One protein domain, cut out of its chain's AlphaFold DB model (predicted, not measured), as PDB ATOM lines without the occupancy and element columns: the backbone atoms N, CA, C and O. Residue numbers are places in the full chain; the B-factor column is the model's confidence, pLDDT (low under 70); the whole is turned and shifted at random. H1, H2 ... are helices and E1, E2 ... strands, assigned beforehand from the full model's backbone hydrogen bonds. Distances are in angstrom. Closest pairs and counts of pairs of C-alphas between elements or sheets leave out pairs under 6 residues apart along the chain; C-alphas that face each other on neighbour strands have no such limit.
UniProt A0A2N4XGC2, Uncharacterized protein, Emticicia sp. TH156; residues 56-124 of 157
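This is residues 56 to 124 of the 157 residues of an uncharacterized protein of Emticicia sp. TH156 (UniProt A0A2N4XGC2). The model is a long, strongly twisted two-stranded ribbon of E1 and E3 that turns a corner at residue 89, where E1 bends and runs on into a short hairpin arm with E2. One helix, H1, packs over the ribbon toward the end where E1 begins and E3 ends. The 69 printed residues have one named helix and three named strands, in the order H1, E1, E2, E3, and the class is mixed, helices and strands. The sheet order is E2, E1, E3, all antiparallel. The whole is loose, with a radius of gyration of the C-alphas of 14.0 A, and elongated, spanning 39 by 22 by 19 A.

Begin with the sheet, at its inner strand E1, residues 78 to 92, which bends by 86 degrees at residue 89. Its pairing is staggered: residues 78 to 88 pair with E3, residues 114 to 123, and residues 89 to 92 pair with E2, residues 99 to 102. E1 and E3 are antiparallel at 155 degrees; look at N 84 and O 118, 2.8 A apart, and N 116 and O 86, 2.8 A apart, both within hydrogen-bond range. E1 and E2 form a hairpin, with N 91 and O 100 within hydrogen-bond range at 2.8 A. The edge strands E2 and E3 are apart. Now look over the ribbon for H1, residues 62 to 72, which is on the sheet at a height over the sheet of 9.0 A. It lies over E3 and only just over E1, on which 3 of its C-alphas fall. On the local plane it runs slantwise to the strands, at 49 degrees to E3. Its closest C-alphas to E3 are those of Ala 72 and Ala 121, 6.4 A, and to E1 those of Ala 72 and Val 78, 6.6 A. In H1 every O i to N i+4 pair is within hydrogen-bond range.

Find C-alpha 78 at (-13.814, 26.599, 54.332); from there E1 runs 31.3 A to C-alpha 92 at (-26.918, 41.432, 30.087). E2 is 10.0 A long. E3 runs 28.5 A and ends at C-alpha 123, at (-13.338, 30.336, 57.424). H1 begins at C-alpha 62, at (-24.683, 24.077, 42.633), and is 15.3 A long.

The C-alphas farthest apart are those of Glu 95 and Glu 124, at 41.4 A. The printed part has no cut. The link from H1 to E1 is tight, that from E1 to E2 is short, and that from E2 to E3 is long, with 11 residues. The mean pLDDT of the printed part is 71.5, and 28 residues are under 70, among them residues 56 to 67 and residues 94 to 99.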
ATOM      1  N   ASP A  56     -34.168  32.762  35.280       52.38
ATOM      2  CA  ASP A  56     -33.326  31.599  35.545       52.38
ATOM      3  C   ASP A  56     -31.961  31.974  36.159       52.38
ATOM      4  O   ASP A  56     -31.387  31.176  36.895       52.38
ATOM      5  N   ALA A  57     -31.495  33.213  35.960       51.72
ATOM      6  CA  ALA A  57     -30.292  33.766  36.591       51.72
ATOM      7  C   ALA A  57     -30.391  33.929  38.127       51.72
ATOM      8  O   ALA A  57     -29.366  34.033  38.791       51.72
ATOM      9  N   GLU A  58     -31.597  33.926  38.712       50.88
ATOM     10  CA  GLU A  58     -31.792  33.962  40.178       50.88
ATOM     11  C   GLU A  58     -31.677  32.567  40.823       50.88
ATOM     12  O   GLU A  58     -31.636  32.432  42.047       50.88
ATOM     13  N   PHE A  59     -31.627  31.506  40.012       53.16
ATOM     14  CA  PHE A  59     -31.409  30.148  40.491       53.16
ATOM     15  C   PHE A  59     -29.913  29.890  40.551       53.16
ATOM     16  O   PHE A  59     -29.281  29.580  39.546       53.16
ATOM     17  N   PHE A  60     -29.341  30.019  41.743       56.72
ATOM     18  CA  PHE A  60     -27.929  29.732  41.969       56.72
ATOM     19  C   PHE A  60     -27.596  28.273  41.628       56.72
ATOM     20  O   PHE A  60     -28.179  27.333  42.175       56.72
ATOM     21  N   GLY A  61     -26.626  28.088  40.736       51.19
ATOM     22  CA  GLY A  61     -26.131  26.782  40.322       51.19
ATOM     23  C   GLY A  61     -25.228  26.158  41.379       51.19
ATOM     24  O   GLY A  61     -24.281  26.776  41.866       51.19
ATOM     25  N   ILE A  62     -25.484  24.893  41.703       49.06
ATOM     26  CA  ILE A  62     -24.683  24.077  42.633       49.06
ATOM     27  C   ILE A  62     -23.202  24.035  42.214       49.06
ATOM     28  O   ILE A  62     -22.314  24.085  43.060       49.06
ATOM     29  N   SER A  63     -22.937  24.021  40.904       49.12
ATOM     30  CA  SER A  63     -21.597  24.056  40.303       49.12
ATOM     31  C   SER A  63     -20.793  25.305  40.688       49.12
ATOM     32  O   SER A  63     -19.576  25.240  40.849       49.12
ATOM     33  N   SER A  64     -21.455  26.443  40.901       59.88
ATOM     34  CA  SER A  64     -20.802  27.699  41.281       59.88
ATOM     35  C   SER A  64     -20.515  27.781  42.782       59.88
ATOM     36  O   SER A  64     -19.493  28.342  43.172       59.88
ATOM     37  N   ILE A  65     -21.343  27.152  43.625       68.44
ATOM     38  CA  ILE A  65     -21.032  26.922  45.046       68.44
ATOM     39  C   ILE A  65     -19.780  26.046  45.174       68.44
ATOM     40  O   ILE A  65     -18.883  26.356  45.959       68.44
ATOM     41  N   GLU A  66     -19.679  24.988  44.368       67.44
ATOM     42  CA  GLU A  66     -18.496  24.124  44.328       67.44
ATOM     43  C   GLU A  66     -17.246  24.887  43.866       67.44
ATOM     44  O   GLU A  66     -16.202  24.770  44.508       67.44
ATOM     45  N   ASN A  67     -17.352  25.731  42.832       69.75
ATOM     46  CA  ASN A  67     -16.252  26.583  42.367       69.75
ATOM     47  C   ASN A  67     -15.829  27.627  43.412       69.75
ATOM     48  O   ASN A  67     -14.632  27.808  43.644       69.75
ATOM     49  N   LEU A  68     -16.790  28.283  44.074       72.94
ATOM     50  CA  LEU A  68     -16.541  29.216  45.176       72.94
ATOM     51  C   LEU A  68     -15.772  28.520  46.303       72.94
ATOM     52  O   LEU A  68     -14.741  29.017  46.749       72.94
ATOM     53  N   ILE A  69     -16.245  27.347  46.736       76.75
ATOM     54  CA  ILE A  69     -15.596  26.561  47.790       76.75
ATOM     55  C   ILE A  69     -14.207  26.102  47.337       76.75
ATOM     56  O   ILE A  69     -13.262  26.181  48.119       76.75
ATOM     57  N   ALA A  70     -14.052  25.637  46.095       77.94
ATOM     58  CA  ALA A  70     -12.768  25.192  45.561       77.94
ATOM     59  C   ALA A  70     -11.741  26.332  45.521       77.94
ATOM     60  O   ALA A  70     -10.605  26.136  45.949       77.94
ATOM     61  N   ALA A  71     -12.141  27.525  45.071       74.12
ATOM     62  CA  ALA A  71     -11.290  28.711  45.066       74.12
ATOM     63  C   ALA A  71     -10.971  29.197  46.491       74.12
ATOM     64  O   ALA A  71      -9.826  29.529  46.789       74.12
ATOM     65  N   ALA A  72     -11.948  29.182  47.401       77.38
ATOM     66  CA  ALA A  72     -11.759  29.590  48.793       77.38
ATOM     67  C   ALA A  72     -10.807  28.648  49.541       77.38
ATOM     68  O   ALA A  72      -9.957  29.104  50.305       77.38
ATOM     69  N   ARG A  73     -10.889  27.342  49.257       82.81
ATOM     70  CA  ARG A  73      -9.999  26.310  49.811       82.81
ATOM     71  C   ARG A  73      -8.531  26.497  49.436       82.81
ATOM     72  O   ARG A  73      -7.672  25.950  50.118       82.81
ATOM     73  N   GLN A  74      -8.229  27.260  48.383       81.56
ATOM     74  CA  GLN A  74      -6.847  27.627  48.054       81.56
ATOM     75  C   GLN A  74      -6.268  28.659  49.031       81.56
ATOM     76  O   GLN A  74      -5.051  28.786  49.121       81.56
ATOM     77  N   GLN A  75      -7.122  29.394  49.751       79.12
ATOM     78  CA  GLN A  75      -6.721  30.485  50.640       79.12
ATOM     79  C   GLN A  75      -6.871  30.135  52.124       79.12
ATOM     80  O   GLN A  75      -6.043  30.551  52.933       79.12
ATOM     81  N   ALA A  76      -7.912  29.383  52.495       81.06
ATOM     82  CA  ALA A  76      -8.202  29.034  53.884       81.06
ATOM     83  C   ALA A  76      -9.058  27.763  53.997       81.06
ATOM     84  O   ALA A  76      -9.607  27.260  53.015       81.06
ATOM     85  N   THR A  77      -9.207  27.249  55.219       85.19
ATOM     86  CA  THR A  77     -10.180  26.187  55.499       85.19
ATOM     87  C   THR A  77     -11.583  26.763  55.364       85.19
ATOM     88  O   THR A  77     -11.909  27.745  56.015       85.19
ATOM     89  N   VAL A  78     -12.429  26.151  54.537       83.31
ATOM     90  CA  VAL A  78     -13.814  26.599  54.332       83.31
ATOM     91  C   VAL A  78     -14.743  25.764  55.196       83.31
ATOM     92  O   VAL A  78     -14.811  24.547  55.004       83.31
ATOM     93  N   ILE A  79     -15.487  26.405  56.096       80.50
ATOM     94  CA  ILE A  79     -16.481  25.727  56.942       80.50
ATOM     95  C   ILE A  79     -17.926  26.032  56.543       80.50
ATOM     96  O   ILE A  79     -18.845  25.379  57.029       80.50
ATOM     97  N   GLY A  80     -18.149  26.990  55.642       78.12
ATOM     98  CA  GLY A  80     -19.491  27.294  55.161       78.12
ATOM     99  C   GLY A  80     -19.550  28.412  54.130       78.12
ATOM    100  O   GLY A  80     -18.529  28.884  53.629       78.12
ATOM    101  N   ILE A  81     -20.780  28.822  53.828       77.88
ATOM    102  CA  ILE A  81     -21.107  29.953  52.961       77.88
ATOM    103  C   ILE A  81     -22.048  30.873  53.728       77.88
ATOM    104  O   ILE A  81     -23.003  30.413  54.353       77.88
ATOM    105  N   ARG A  82     -21.794  32.175  53.650       73.88
ATOM    106  CA  ARG A  82     -22.703  33.217  54.108       73.88
ATOM    107  C   ARG A  82     -23.357  33.877  52.905       73.88
ATOM    108  O   ARG A  82     -22.718  34.093  51.876       73.88
ATOM    109  N   ILE A  83     -24.640  34.180  53.060       73.81
ATOM    110  CA  ILE A  83     -25.455  34.832  52.043       73.81
ATOM    111  C   ILE A  83     -25.655  36.282  52.466       73.81
ATOM    112  O   ILE A  83     -26.132  36.546  53.570       73.81
ATOM    113  N   TYR A  84     -25.315  37.206  51.580       66.25
ATOM    114  CA  TYR A  84     -25.602  38.622  51.739       66.25
ATOM    115  C   TYR A  84     -26.637  39.079  50.734       66.25
ATOM    116  O   TYR A  84     -26.746  38.523  49.648       66.25
ATOM    117  N   TYR A  85     -27.351  40.139  51.088       66.44
ATOM    118  CA  TYR A  85     -28.216  40.865  50.176       66.44
ATOM    119  C   TYR A  85     -27.607  42.237  49.901       66.44
ATOM    120  O   TYR A  85     -27.161  42.912  50.832       66.44
ATOM    121  N   GLY A  86     -27.586  42.655  48.641       64.69
ATOM    122  CA  GLY A  86     -27.058  43.953  48.241       64.69
ATOM    123  C   GLY A  86     -27.607  44.410  46.898       64.69
ATOM    124  O   GLY A  86     -28.487  43.774  46.325       64.69
ATOM    125  N   LEU A  87     -27.092  45.533  46.412       68.12
ATOM    126  CA  LEU A  87     -27.444  46.116  45.120       68.12
ATOM    127  C   LEU A  87     -26.234  46.029  44.178       68.12
ATOM    128  O   LEU A  87     -25.112  46.259  44.628       68.12
ATOM    129  N   ALA A  88     -26.455  45.723  42.899       72.31
ATOM    130  CA  ALA A  88     -25.411  45.685  41.870       72.31
ATOM    131  C   ALA A  88     -25.887  46.288  40.546       72.31
ATOM    132  O   ALA A  88     -27.064  46.181  40.200       72.31
ATOM    133  N   TYR A  89     -24.961  46.885  39.800       75.06
ATOM    134  CA  TYR A  89     -25.127  47.171  38.380       75.06
ATOM    135  C   TYR A  89     -25.069  45.874  37.583       75.06
ATOM    136  O   TYR A  89     -24.323  44.959  37.939       75.06
ATOM    137  N   GLU A  90     -25.830  45.816  36.496       73.62
ATOM    138  CA  GLU A  90     -25.962  44.629  35.658       73.62
ATOM    139  C   GLU A  90     -25.748  44.978  34.189       73.62
ATOM    140  O   GLU A  90     -26.183  46.027  33.717       73.62
ATOM    141  N   LYS A  91     -25.128  44.078  33.433       78.44
ATOM    142  CA  LYS A  91     -25.056  44.156  31.976       78.44
ATOM    143  C   LYS A  91     -25.339  42.791  31.380       78.44
ATOM    144  O   LYS A  91     -24.534  41.871  31.490       78.44
ATOM    145  N   ILE A  92     -26.488  42.672  30.730       74.62
ATOM    146  CA  ILE A  92     -26.918  41.432  30.087       74.62
ATOM    147  C   ILE A  92     -26.346  41.392  28.669       74.62
ATOM    148  O   ILE A  92     -26.560  42.311  27.879       74.62
ATOM    149  N   ASN A  93     -25.644  40.317  28.328       72.44
ATOM    150  CA  ASN A  93     -25.304  39.980  26.957       72.44
ATOM    151  C   ASN A  93     -26.529  39.309  26.307       72.44
ATOM    152  O   ASN A  93     -26.871  38.193  26.693       72.44
ATOM    153  N   PRO A  94     -27.196  39.939  25.325       69.75
ATOM    154  CA  PRO A  94     -28.421  39.397  24.739       69.75
ATOM    155  C   PRO A  94     -28.191  38.148  23.873       69.75
ATOM    156  O   PRO A  94     -29.131  37.394  23.648       69.75
ATOM    157  N   GLU A  95     -26.968  37.914  23.384       69.81
ATOM    158  CA  GLU A  95     -26.640  36.756  22.541       69.81
ATOM    159  C   GLU A  95     -26.415  35.490  23.371       69.81
ATOM    160  O   GLU A  95     -26.807  34.398  22.966       69.81
ATOM    161  N   THR A  96     -25.786  35.632  24.539       67.25
ATOM    162  CA  THR A  96     -25.460  34.507  25.432       67.25
ATOM    163  C   THR A  96     -26.398  34.402  26.632       67.25
ATOM    164  O   THR A  96     -26.406  33.384  27.318       67.25
ATOM    165  N   GLY A  97     -27.159  35.461  26.908       60.88
ATOM    166  CA  GLY A  97     -27.941  35.662  28.124       60.88
ATOM    167  C   GLY A  97     -27.100  35.912  29.382       60.88
ATOM    168  O   GLY A  97     -27.676  36.019  30.462       60.88
ATOM    169  N   LEU A  98     -25.767  35.998  29.268       63.97
ATOM    170  CA  LEU A  98     -24.876  36.165  30.419       63.97
ATOM    171  C   LEU A  98     -25.037  37.552  31.059       63.97
ATOM    172  O   LEU A  98     -24.979  38.543  30.337       63.97
ATOM    173  N   THR A  99     -25.166  37.656  32.384       67.81
ATOM    174  CA  THR A  99     -25.250  38.958  33.084       67.81
ATOM    175  C   THR A  99     -23.959  39.293  33.819       67.81
ATOM    176  O   THR A  99     -23.669  38.729  34.863       67.81
ATOM    177  N   GLU A 100     -23.172  40.235  33.319       74.50
ATOM    178  CA  GLU A 100     -22.074  40.812  34.096       74.50
ATOM    179  C   GLU A 100     -22.640  41.638  35.259       74.50
ATOM    180  O   GLU A 100     -23.611  42.373  35.076       74.50
ATOM    181  N   ILE A 101     -22.033  41.530  36.443       71.44
ATOM    182  CA  ILE A 101     -22.453  42.270  37.636       71.44
ATOM    183  C   ILE A 101     -21.290  43.023  38.280       71.44
ATOM    184  O   ILE A 101     -20.141  42.580  38.234       71.44
ATOM    185  N   SER A 102     -21.590  44.163  38.906       69.19
ATOM    186  CA  SER A 102     -20.581  44.999  39.558       69.19
ATOM    187  C   SER A 102     -21.180  45.913  40.633       69.19
ATOM    188  O   SER A 102     -22.330  46.334  40.545       69.19
ATOM    189  N   THR A 103     -20.390  46.272  41.650       66.38
ATOM    190  CA  THR A 103     -20.702  47.391  42.575       66.38
ATOM    191  C   THR A 103     -20.557  48.750  41.929       66.38
ATOM    192  O   THR A 103     -21.037  49.743  42.465       66.38
ATOM    193  N   GLN A 104     -19.824  48.799  40.825       79.06
ATOM    194  CA  GLN A 104     -19.500  50.006  40.097       79.06
ATOM    195  C   GLN A 104     -20.267  50.021  38.778       79.06
ATOM    196  O   GLN A 104     -20.524  48.947  38.226       79.06
ATOM    197  N   PRO A 105     -20.610  51.208  38.251       81.00
ATOM    198  CA  PRO A 105     -21.266  51.318  36.956       81.00
ATOM    199  C   PRO A 105     -20.518  50.527  35.878       81.00
ATOM    200  O   PRO A 105     -19.300  50.653  35.740       81.00
ATOM    201  N   ILE A 106     -21.254  49.717  35.116       78.88
ATOM    202  CA  ILE A 106     -20.716  48.948  33.990       78.88
ATOM    203  C   ILE A 106     -20.980  49.737  32.708       78.88
ATOM    204  O   ILE A 106     -22.110  50.155  32.449       78.88
ATOM    205  N   GLU A 107     -19.958  49.936  31.874       85.94
ATOM    206  CA  GLU A 107     -20.125  50.633  30.596       85.94
ATOM    207  C   GLU A 107     -21.078  49.862  29.665       85.94
ATOM    208  O   GLU A 107     -20.869  48.685  29.344       85.94
ATOM    209  N   GLY A 108     -22.146  50.535  29.229       84.19
ATOM    210  CA  GLY A 108     -23.215  49.928  28.431       84.19
ATOM    211  C   GLY A 108     -24.098  48.940  29.204       84.19
ATOM    212  O   GLY A 108     -24.797  48.154  28.567       84.19
ATOM    213  N   GLY A 109     -24.033  48.937  30.540       81.44
ATOM    214  CA  GLY A 109     -24.954  48.218  31.421       81.44
ATOM    215  C   GLY A 109     -26.178  49.049  31.818       81.44
ATOM    216  O   GLY A 109     -26.341  50.196  31.394       81.44
ATOM    217  N   ASP A 110     -27.036  48.458  32.644       74.94
ATOM    218  CA  ASP A 110     -28.175  49.132  33.265       74.94
ATOM    219  C   ASP A 110     -27.665  50.266  34.180       74.94
ATOM    220  O   ASP A 110     -26.793  50.024  35.022       74.94
ATOM    221  N   PRO A 111     -28.154  51.511  34.022       79.69
ATOM    222  CA  PRO A 111     -27.775  52.620  34.894       79.69
ATOM    223  C   PRO A 111     -28.323  52.485  36.321       79.69
ATOM    224  O   PRO A 111     -27.857  53.196  37.215       79.69
ATOM    225  N   GLU A 112     -29.308  51.617  36.551       77.44
ATOM    226  CA  GLU A 112     -29.896  51.380  37.863       77.44
ATOM    227  C   GLU A 112     -29.315  50.123  38.510       77.44
ATOM    228  O   GLU A 112     -29.148  49.076  37.882       77.44
ATOM    229  N   MET A 113     -29.030  50.215  39.810       73.19
ATOM    230  CA  MET A 113     -28.656  49.034  40.573       73.19
ATOM    231  C   MET A 113     -29.891  48.199  40.897       73.19
ATOM    232  O   MET A 113     -30.930  48.722  41.304       73.19
ATOM    233  N   ARG A 114     -29.743  46.882  40.808       62.06
ATOM    234  CA  ARG A 114     -30.800  45.918  41.096       62.06
ATOM    235  C   ARG A 114     -30.450  45.071  42.316       62.06
ATOM    236  O   ARG A 114     -29.267  44.846  42.587       62.06
ATOM    237  N   PRO A 115     -31.452  44.609  43.083       64.94
ATOM    238  CA  PRO A 115     -31.182  43.779  44.242       64.94
ATOM    239  C   PRO A 115     -30.697  42.380  43.883       64.94
ATOM    240  O   PRO A 115     -31.231  41.755  42.970       64.94
ATOM    241  N   ARG A 116     -29.708  41.894  44.637       69.12
ATOM    242  CA  ARG A 116     -28.999  40.633  44.406       69.12
ATOM    243  C   ARG A 116     -28.579  39.951  45.705       69.12
ATOM    244  O   ARG A 116     -28.424  40.595  46.746       69.12
ATOM    245  N   LEU A 117     -28.383  38.636  45.616       69.06
ATOM    246  CA  LEU A 117     -27.768  37.827  46.665       69.06
ATOM    247  C   LEU A 117     -26.305  37.534  46.316       69.06
ATOM    248  O   LEU A 117     -25.994  37.173  45.183       69.06
ATOM    249  N   PHE A 118     -25.427  37.649  47.309       70.56
ATOM    250  CA  PHE A 118     -23.993  37.383  47.192       70.56
ATOM    251  C   PHE A 118     -23.599  36.236  48.104       70.56
ATOM    252  O   PHE A 118     -23.988  36.201  49.273       70.56
ATOM    253  N   LEU A 119     -22.802  35.311  47.576       73.56
ATOM    254  CA  LEU A 119     -22.296  34.164  48.317       73.56
ATOM    255  C   LEU A 119     -20.828  34.386  48.661       73.56
ATOM    256  O   LEU A 119     -20.010  34.668  47.786       73.56
ATOM    257  N   VAL A 120     -20.493  34.229  49.938       74.56
ATOM    258  CA  VAL A 120     -19.127  34.395  50.435       74.56
ATOM    259  C   VAL A 120     -18.748  33.172  51.254       74.56
ATOM    260  O   VAL A 120     -19.492  32.760  52.144       74.56
ATOM    261  N   ALA A 121     -17.606  32.562  50.940       80.50
ATOM    262  CA  ALA A 121     -17.080  31.450  51.723       80.50
ATOM    263  C   ALA A 121     -16.608  31.946  53.098       80.50
ATOM    264  O   ALA A 121     -16.091  33.055  53.211       80.50
ATOM    265  N   VAL A 122     -16.779  31.128  54.134       79.75
ATOM    266  CA  VAL A 122     -16.454  31.489  55.522       79.75
ATOM    267  C   VAL A 122     -15.411  30.529  56.087       79.75
ATOM    268  O   VAL A 122     -15.528  29.311  55.908       79.75
ATOM    269  N   ASP A 123     -14.408  31.088  56.765       82.12
ATOM    270  CA  ASP A 123     -13.338  30.336  57.424       82.12
ATOM    271  C   ASP A 123     -13.736  29.804  58.808       82.12
ATOM    272  O   ASP A 123     -14.780  30.162  59.356       82.12
ATOM    273  N   GLU A 124     -12.894  28.961  59.413       81.19
ATOM    274  CA  GLU A 124     -13.149  28.367  60.732       81.19
ATOM    275  C   GLU A 124     -13.286  29.385  61.878       81.19
ATOM    276  O   GLU A 124     -13.747  29.041  62.964       81.19
TER     277      GLU A 124